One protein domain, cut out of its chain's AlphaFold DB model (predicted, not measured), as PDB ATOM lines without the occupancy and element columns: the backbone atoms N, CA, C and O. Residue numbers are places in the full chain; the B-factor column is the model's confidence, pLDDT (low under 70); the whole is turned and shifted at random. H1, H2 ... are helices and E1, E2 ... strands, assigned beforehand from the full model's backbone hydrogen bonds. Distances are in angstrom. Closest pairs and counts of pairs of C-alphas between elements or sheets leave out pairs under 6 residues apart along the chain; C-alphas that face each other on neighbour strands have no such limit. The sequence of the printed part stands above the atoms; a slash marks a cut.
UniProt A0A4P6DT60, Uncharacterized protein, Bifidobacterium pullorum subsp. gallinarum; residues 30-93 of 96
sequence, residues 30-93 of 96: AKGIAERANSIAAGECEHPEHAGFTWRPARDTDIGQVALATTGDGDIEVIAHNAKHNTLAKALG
ATOM      1  N   ALA A  30       5.005  49.190  42.434       93.75
ATOM      2  CA  ALA A  30       5.417  47.911  41.849       93.75
ATOM      3  C   ALA A  30       6.877  47.565  42.186       93.75
ATOM      4  O   ALA A  30       7.185  46.426  42.545       93.75
ATOM      5  N   LYS A  31       7.766  48.561  42.130       95.19
ATOM      6  CA  LYS A  31       9.157  48.426  42.569       95.19
ATOM      7  C   LYS A  31       9.239  48.080  44.058       95.19
ATOM      8  O   LYS A  31       9.932  47.132  44.416       95.19
ATOM      9  N   GLY A  32       8.497  48.788  44.906       94.12
ATOM     10  CA  GLY A  32       8.457  48.535  46.344       94.12
ATOM     11  C   GLY A  32       7.951  47.132  46.689       94.12
ATOM     12  O   GLY A  32       8.506  46.484  47.572       94.12
ATOM     13  N   ILE A  33       6.944  46.619  45.976       93.69
ATOM     14  CA  ILE A  33       6.465  45.236  46.140       93.69
ATOM     15  C   ILE A  33       7.575  44.237  45.795       93.69
ATOM     16  O   ILE A  33       7.794  43.294  46.554       93.69
ATOM     17  N   ALA A  34       8.295  44.439  44.689       92.56
ATOM     18  CA  ALA A  34       9.403  43.563  44.312       92.56
ATOM     19  C   ALA A  34      10.536  43.586  45.359       92.56
ATOM     20  O   ALA A  34      11.026  42.534  45.762       92.56
ATOM     21  N   GLU A  35      10.904  44.764  45.870       92.31
ATOM     22  CA  GLU A  35      11.910  44.918  46.934       92.31
ATOM     23  C   GLU A  35      11.485  44.247  48.249       92.31
ATOM     24  O   GLU A  35      12.289  43.568  48.898       92.31
ATOM     25  N   ARG A  36      10.206  44.366  48.628       91.88
ATOM     26  CA  ARG A  36       9.641  43.642  49.776       91.88
ATOM     27  C   ARG A  36       9.671  42.131  49.558       91.88
ATOM     28  O   ARG A  36      10.056  41.405  50.468       91.88
ATOM     29  N   ALA A  37       9.318  41.656  48.364       90.31
ATOM     30  CA  ALA A  37       9.365  40.234  48.033       90.31
ATOM     31  C   ALA A  37      10.795  39.680  48.111       90.31
ATOM     32  O   ALA A  37      11.000  38.628  48.709       90.31
ATOM     33  N   ASN A  38      11.784  40.423  47.609       89.50
ATOM     34  CA  ASN A  38      13.199  40.070  47.748       89.50
ATOM     35  C   ASN A  38      13.645  40.033  49.212       89.50
ATOM     36  O   ASN A  38      14.372  39.128  49.609       89.50
ATOM     37  N   SER A  39      13.170  40.971  50.033       88.81
ATOM     38  CA  SER A  39      13.484  40.999  51.466       88.81
ATOM     39  C   SER A  39      12.891  39.796  52.211       88.81
ATOM     40  O   SER A  39      13.559  39.206  53.055       88.81
ATOM     41  N   ILE A  40      11.654  39.401  51.880       87.81
ATOM     42  CA  ILE A  40      11.013  38.192  52.421       87.81
ATOM     43  C   ILE A  40      11.777  36.945  51.970       87.81
ATOM     44  O   ILE A  40      12.100  36.097  52.794       87.81
ATOM     45  N   ALA A  41      12.097  36.844  50.678       85.62
ATOM     46  CA  ALA A  41      12.825  35.707  50.127       85.62
ATOM     47  C   ALA A  41      14.208  35.543  50.773       85.62
ATOM     48  O   ALA A  41      14.559  34.438  51.170       85.62
ATOM     49  N   ALA A  42      14.944  36.639  50.973       82.81
ATOM     50  CA  ALA A  42      16.236  36.621  51.656       82.81
ATOM     51  C   ALA A  42      16.146  36.192  53.135       82.81
ATOM     52  O   ALA A  42      17.121  35.681  53.677       82.81
ATOM     53  N   GLY A  43      15.001  36.408  53.794       79.44
ATOM     54  CA  GLY A  43      14.771  35.985  55.178       79.44
ATOM     55  C   GLY A  43      14.222  34.561  55.330       79.44
ATOM     56  O   GLY A  43      14.430  33.946  56.373       79.44
ATOM     57  N   GLU A  44      13.512  34.040  54.323       73.00
ATOM     58  CA  GLU A  44      12.900  32.702  54.344       73.00
ATOM     59  C   GLU A  44      13.766  31.618  53.664       73.00
ATOM     60  O   GLU A  44      13.570  30.435  53.945       73.00
ATOM     61  N   CYS A  45      14.705  31.981  52.782       62.81
ATOM     62  CA  CYS A  45      15.524  31.023  52.031       62.81
ATOM     63  C   CYS A  45      16.909  30.778  52.645       62.81
ATOM     64  O   CYS A  45      17.625  31.713  52.989       62.81
ATOM     65  N   GLU A  46      17.342  29.512  52.647       60.75
ATOM     66  CA  GLU A  46      18.755  29.124  52.826       60.75
ATOM     67  C   GLU A  46      19.627  29.520  51.614       60.75
ATOM     68  O   GLU A  46      20.845  29.627  51.739       60.75
ATOM     69  N   HIS A  47      18.986  29.781  50.467       61.12
ATOM     70  CA  HIS A  47      19.589  30.129  49.181       61.12
ATOM     71  C   HIS A  47      19.167  31.547  48.737       61.12
ATOM     72  O   HIS A  47      18.127  31.715  48.089       61.12
ATOM     73  N   PRO A  48      19.919  32.598  49.115       62.41
ATOM     74  CA  PRO A  48      19.601  33.993  48.785       62.41
ATOM     75  C   PRO A  48      19.614  34.299  47.278       62.41
ATOM     76  O   PRO A  48      19.069  35.319  46.859       62.41
ATOM     77  N   GLU A  49      20.178  33.421  46.450       61.69
ATOM     78  CA  GLU A  49      20.151  33.495  44.988       61.69
ATOM     79  C   GLU A  49      18.730  33.405  44.392       61.69
ATOM     80  O   GLU A  49      18.509  33.878  43.283       61.69
ATOM     81  N   HIS A  50      17.735  32.953  45.168       66.38
ATOM     82  CA  HIS A  50      16.319  32.916  44.772       66.38
ATOM     83  C   HIS A  50      15.583  34.257  45.013       66.38
ATOM     84  O   HIS A  50      14.380  34.372  44.758       66.38
ATOM     85  N   ALA A  51      16.274  35.297  45.503       70.25
ATOM     86  CA  ALA A  51      15.741  36.652  45.695       70.25
ATOM     87  C   ALA A  51      15.835  37.496  44.404       70.25
ATOM     88  O   ALA A  51      16.472  38.550  44.365       70.25
ATOM     89  N   GLY A  52      15.207  37.005  43.333       85.62
ATOM     90  CA  GLY A  52      15.237  37.599  41.988       85.62
ATOM     91  C   GLY A  52      13.942  38.299  41.557       85.62
ATOM     92  O   GLY A  52      13.705  38.475  40.361       85.62
ATOM     93  N   PHE A  53      13.071  38.686  42.493       90.19
ATOM     94  CA  PHE A  53      11.835  39.396  42.164       90.19
ATOM     95  C   PHE A  53      12.148  40.761  41.552       90.19
ATOM     96  O   PHE A  53      13.019  41.506  42.006       90.19
ATOM     97  N   THR A  54      11.403  41.112  40.514       92.81
ATOM     98  CA  THR A  54      11.593  42.339  39.742       92.81
ATOM     99  C   THR A  54      10.256  43.004  39.456       92.81
ATOM    100  O   THR A  54       9.192  42.520  39.847       92.81
ATOM    101  N   TRP A  55      10.292  44.135  38.765       94.00
ATOM    102  CA  TRP A  55       9.104  44.867  38.370       94.00
ATOM    103  C   TRP A  55       9.163  45.266  36.896       94.00
ATOM    104  O   TRP A  55      10.224  45.362  36.277       94.00
ATOM    105  N   ARG A  56       7.983  45.477  36.317       93.75
ATOM    106  CA  ARG A  56       7.794  45.986  34.963       93.75
ATOM    107  C   ARG A  56       7.151  47.359  35.031       93.75
ATOM    108  O   ARG A  56       6.187  47.518  35.785       93.75
ATOM    109  N   PRO A  57       7.646  48.317  34.231       92.69
ATOM    110  CA  PRO A  57       7.090  49.653  34.212       92.69
ATOM    111  C   PRO A  57       5.641  49.643  33.746       92.69
ATOM    112  O   PRO A  57       5.211  48.764  32.991       92.69
ATOM    113  N   ALA A  58       4.919  50.653  34.210       92.06
ATOM    114  CA  ALA A  58       3.530  50.886  33.918       92.06
ATOM    115  C   ALA A  58       3.304  50.942  32.408       92.06
ATOM    116  O   ALA A  58       4.048  51.583  31.663       92.06
ATOM    117  N   ARG A  59       2.256  50.256  31.964       90.62
ATOM    118  CA  ARG A  59       1.750  50.315  30.598       90.62
ATOM    119  C   ARG A  59       0.326  50.829  30.613       90.62
ATOM    120  O   ARG A  59      -0.468  50.454  31.479       90.62
ATOM    121  N   ASP A  60       0.016  51.658  29.628       86.25
ATOM    122  CA  ASP A  60      -1.341  52.127  29.405       86.25
ATOM    123  C   ASP A  60      -2.252  50.957  29.020       86.25
ATOM    124  O   ASP A  60      -1.885  50.046  28.277       86.25
ATOM    125  N   THR A  61      -3.472  51.013  29.532       84.44
ATOM    126  CA  THR A  61      -4.587  50.127  29.200       84.44
ATOM    127  C   THR A  61      -5.779  50.979  28.778       84.44
ATOM    128  O   THR A  61      -5.781  52.209  28.929       84.44
ATOM    129  N   ASP A  62      -6.852  50.337  28.326       79.81
ATOM    130  CA  ASP A  62      -8.096  51.029  27.974       79.81
ATOM    131  C   ASP A  62      -8.697  51.826  29.149       79.81
ATOM    132  O   ASP A  62      -9.435  52.786  28.937       79.81
ATOM    133  N   ILE A  63      -8.348  51.472  30.392       77.62
ATOM    134  CA  ILE A  63      -8.964  52.008  31.616       77.62
ATOM    135  C   ILE A  63      -8.026  52.965  32.381       77.62
ATOM    136  O   ILE A  63      -8.493  53.844  33.114       77.62
ATOM    137  N   GLY A  64      -6.711  52.828  32.215       82.75
ATOM    138  CA  GLY A  64      -5.711  53.566  32.987       82.75
ATOM    139  C   GLY A  64      -4.316  53.011  32.744       82.75
ATOM    140  O   GLY A  64      -3.927  52.850  31.591       82.75
ATOM    141  N   GLN A  65      -3.597  52.680  33.813       87.38
ATOM    142  CA  GLN A  65      -2.222  52.188  33.768       87.38
ATOM    143  C   GLN A  65      -2.018  51.007  34.711       87.38
ATOM    144  O   GLN A  65      -2.659  50.931  35.759       87.38
ATOM    145  N   VAL A  66      -1.126  50.093  34.336       91.06
ATOM    146  CA  VAL A  66      -0.771  48.919  35.143       91.06
ATOM    147  C   VAL A  66       0.738  48.709  35.113       91.06
ATOM    148  O   VAL A  66       1.300  48.525  34.037       91.06
ATOM    149  N   ALA A  67       1.375  48.690  36.287       93.50
ATOM    150  CA  ALA A  67       2.721  48.152  36.494       93.50
ATOM    151  C   ALA A  67       2.632  46.784  37.178       93.50
ATOM    152  O   ALA A  67       1.622  46.463  37.806       93.50
ATOM    153  N   LEU A  68       3.684  45.973  37.058       92.56
ATOM    154  CA  LEU A  68       3.696  44.610  37.595       92.56
ATOM    155  C   LEU A  68       4.906  44.400  38.497       92.56
ATOM    156  O   LEU A  68       6.018  44.703  38.083       92.56
ATOM    157  N   ALA A  69       4.704  43.806  39.671       92.38
ATOM    158  CA  ALA A  69       5.755  43.091  40.392       92.38
ATOM    159  C   ALA A  69       5.694  41.614  39.982       92.38
ATOM    160  O   ALA A  69       4.611  41.041  39.857       92.38
ATOM    161  N   THR A  70       6.836  41.001  39.697       91.19
ATOM    162  CA  THR A  70       6.901  39.690  39.048       91.19
ATOM    163  C   THR A  70       8.174  38.938  39.431       91.19
ATOM    164  O   THR A  70       9.125  39.513  39.950       91.19
ATOM    165  N   THR A  71       8.205  37.640  39.156       89.19
ATOM    166  CA  THR A  71       9.373  36.765  39.330       89.19
ATOM    167  C   THR A  71      10.433  36.954  38.236       89.19
ATOM    168  O   THR A  71      11.425  36.241  38.221       89.19
ATOM    169  N   GLY A  72      10.226  37.888  37.300       79.62
ATOM    170  CA  GLY A  72      11.164  38.175  36.212       79.62
ATOM    171  C   GLY A  72      11.030  37.236  35.017       79.62
ATOM    172  O   GLY A  72      10.034  36.525  34.875       79.62
ATOM    173  N   ASP A  73      12.018  37.273  34.119       71.62
ATOM    174  CA  ASP A  73      12.007  36.505  32.868       71.62
ATOM    175  C   ASP A  73      12.568  35.094  33.059       71.62
ATOM    176  O   ASP A  73      13.668  34.778  32.617       71.62
ATOM    177  N   GLY A  74      11.770  34.226  33.678       63.97
ATOM    178  CA  GLY A  74      11.957  32.781  33.541       63.97
ATOM    179  C   GLY A  74      12.988  32.144  34.467       63.97
ATOM    180  O   GLY A  74      13.394  31.014  34.205       63.97
ATOM    181  N   ASP A  75      13.365  32.810  35.559       83.19
ATOM    182  CA  ASP A  75      14.062  32.125  36.641       83.19
ATOM    183  C   ASP A  75      13.089  31.161  37.346       83.19
ATOM    184  O   ASP A  75      12.200  31.559  38.111       83.19
ATOM    185  N   ILE A  76      13.230  29.874  37.024       84.25
ATOM    186  CA  ILE A  76      12.389  28.792  37.544       84.25
ATOM    187  C   ILE A  76      12.482  28.722  39.069       84.25
ATOM    188  O   ILE A  76      11.499  28.371  39.722       84.25
ATOM    189  N   GLU A  77      13.620  29.086  39.647       84.50
ATOM    190  CA  GLU A  77      13.866  28.994  41.079       84.50
ATOM    191  C   GLU A  77      13.115  30.086  41.850       84.50
ATOM    192  O   GLU A  77      12.479  29.797  42.870       84.50
ATOM    193  N   VAL A  78      13.072  31.308  41.310       86.12
ATOM    194  CA  VAL A  78      12.255  32.417  41.842       86.12
ATOM    195  C   VAL A  78      10.761  32.105  41.699       86.12
ATOM    196  O   VAL A  78       9.968  32.366  42.611       86.12
ATOM    197  N   ILE A  79      10.359  31.501  40.574       88.12
ATOM    198  CA  ILE A  79       8.973  31.066  40.336       88.12
ATOM    199  C   ILE A  79       8.563  29.983  41.339       88.12
ATOM    200  O   ILE A  79       7.505  30.094  41.966       88.12
ATOM    201  N   ALA A  80       9.396  28.957  41.516       87.12
ATOM    202  CA  ALA A  80       9.146  27.864  42.447       87.12
ATOM    203  C   ALA A  80       9.080  28.367  43.894       87.12
ATOM    204  O   ALA A  80       8.180  27.976  44.642       87.12
ATOM    205  N   HIS A  81       9.975  29.284  44.271       86.06
ATOM    206  CA  HIS A  81       9.937  29.930  45.577       86.06
ATOM    207  C   HIS A  81       8.623  30.692  45.781       86.06
ATOM    208  O   HIS A  81       7.914  30.445  46.758       86.06
ATOM    209  N   ASN A  82       8.237  31.550  44.832       88.56
ATOM    210  CA  ASN A  82       6.985  32.295  44.925       88.56
ATOM    211  C   ASN A  82       5.762  31.373  45.039       88.56
ATOM    212  O   ASN A  82       4.872  31.650  45.835       88.56
ATOM    213  N   ALA A  83       5.725  30.274  44.281       87.75
ATOM    214  CA  ALA A  83       4.632  29.303  44.324       87.75
ATOM    215  C   ALA A  83       4.541  28.570  45.673       87.75
ATOM    216  O   ALA A  83       3.447  28.296  46.157       87.75
ATOM    217  N   LYS A  84       5.685  28.262  46.292       87.56
ATOM    218  CA  LYS A  84       5.743  27.579  47.590       87.56
ATOM    219  C   LYS A  84       5.442  28.520  48.762       87.56
ATOM    220  O   LYS A  84       4.801  28.103  49.723       87.56
ATOM    221  N   HIS A  85       5.899  29.769  48.690       86.31
ATOM    222  CA  HIS A  85       5.894  30.707  49.818       86.31
ATOM    223  C   HIS A  85       4.869  31.840  49.692       86.31
ATOM    224  O   HIS A  85       4.710  32.616  50.637       86.31
ATOM    225  N   ASN A  86       4.172  31.950  48.555       89.38
ATOM    226  CA  ASN A  86       3.271  33.059  48.225       89.38
ATOM    227  C   ASN A  86       3.934  34.434  48.419       89.38
ATOM    228  O   ASN A  86       3.312  35.382  48.901       89.38
ATOM    229  N   THR A  87       5.217  34.549  48.073       89.06
ATOM    230  CA  THR A  87       6.074  35.688  48.435       89.06
ATOM    231  C   THR A  87       5.547  37.021  47.905       89.06
ATOM    232  O   THR A  87       5.475  37.984  48.663       89.06
ATOM    233  N   LEU A  88       5.119  37.089  46.639       90.19
ATOM    234  CA  LEU A  88       4.537  38.309  46.065       90.19
ATOM    235  C   LEU A  88       3.212  38.694  46.739       90.19
ATOM    236  O   LEU A  88       2.967  39.875  46.966       90.19
ATOM    237  N   ALA A  89       2.380  37.715  47.109       90.69
ATOM    238  CA  ALA A  89       1.125  37.978  47.818       90.69
ATOM    239  C   ALA A  89       1.381  38.491  49.247       90.69
ATOM    240  O   ALA A  89       0.760  39.461  49.684       90.69
ATOM    241  N   LYS A  90       2.361  37.910  49.951       89.81
ATOM    242  CA  LYS A  90       2.839  38.424  51.243       89.81
ATOM    243  C   LYS A  90       3.395  39.845  51.111       89.81
ATOM    244  O   LYS A  90       3.063  40.702  51.923       89.81
ATOM    245  N   ALA A  91       4.182  40.119  50.069       89.38
ATOM    246  CA  ALA A  91       4.767  41.437  49.807       89.38
ATOM    247  C   ALA A  91       3.726  42.517  49.458       89.38
ATOM    248  O   ALA A  91       3.944  43.699  49.743       89.38
ATOM    249  N   LEU A  92       2.602  42.120  48.852       89.50
ATOM    250  CA  LEU A  92       1.448  42.986  48.592       89.50
ATOM    251  C   LEU A  92       0.664  43.320  49.875       89.50
ATOM    252  O   LEU A  92       0.028  44.367  49.944       89.50
ATOM    253  N   GLY A  93       0.741  42.463  50.896       83.38
ATOM    254  CA  GLY A  93       0.015  42.611  52.162       83.38
ATOM    255  C   GLY A  93      -1.217  41.710  52.304       83.38
ATOM    256  O   GLY A  93      -1.908  41.804  53.315       83.38
TER     257      GLY A  93
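What this domain is: This is residues 30 to 93 of the 96 residues of an uncharacterized protein of Bifidobacterium pullorum subsp. gallinarum (UniProt A0A4P6DT60). A long two-stranded hairpin, E1 and E2, and a long helix, H1, run in nearly the same line and overlap only in part: the first part of H1, residues 30 to 38, lies beside the hairpin's open end, while the hairpin's turn makes one tip of the domain. Toward the other end the helix H2 crosses H1's direction, and the short H3 packs on H1. The printed part has 64 residues, with three named helices and two named strands in the order H1, E1, E2, H2, H3; the sheet's order is E1 - E2, antiparallel, and the class is mixed, helices and strands. It is compact, with a radius of gyration of the C-alphas of 12.1 A, yet elongated in outline, spanning 42 by 24 by 16 A.

Where its parts are: Find C-alpha 54 at (11.593, 42.339, 39.742); from there E1, residues 54 to 60, runs 19.2 A to C-alpha 60. E2, residues 65 to 70, comes back over 16.3 A. Look next at C-alpha 30, at (5.417, 47.911, 41.849), where H1, residues 30 to 44, sets out on its 21.1 A. H2 is residues 76 to 85, 14.0 A long. H3, residues 87 to 92, ends at C-alpha 92, at (1.448, 42.986, 48.592).

How they stand to each other: Begin with E1 and E2, a hairpin of antiparallel neighbours at 164 degrees between their directions. Look at N 54 and O 70, 2.8 A apart, and at N 66 and O 59, 3.0 A apart, both within hydrogen-bond range. From the hairpin go to H1: its closest C-alphas to E1 are those of Ala 34 and Thr 54, 5.2 A, and to E2 those of Ala 30 and Ala 69, 5.0 A. H3 touches H1 at a steep tilt of 45 degrees, opposite ways, with the closest C-alphas, those of Ala 37 and Ala 91, 5.1 A apart. H2 is close to H1 but not clearly touching, about perpendicular at 79 degrees; the closest C-alphas are those of Ala 41 and His 81, 7.9 A. H2 is likewise close to H3 but not clearly touching, with the C-alphas of Asn 82 and Leu 88 closest at 6.6 A. E1 is apart from H2 and from H3. In H1, H2 and H3 every O i to N i+4 pair is within hydrogen-bond range.

The domain as a whole: The two C-alphas farthest apart are those of Glu 46 and Asp 62, 42.6 A. The printed part has no cut. The link from H1 to E1, with 9 residues, is short; the links E1 to E2, E2 to H2 and H2 to H3 are tight. The mean pLDDT of the printed part is 84.9; look for values under 70 at residues 45 to 50 and residue 74.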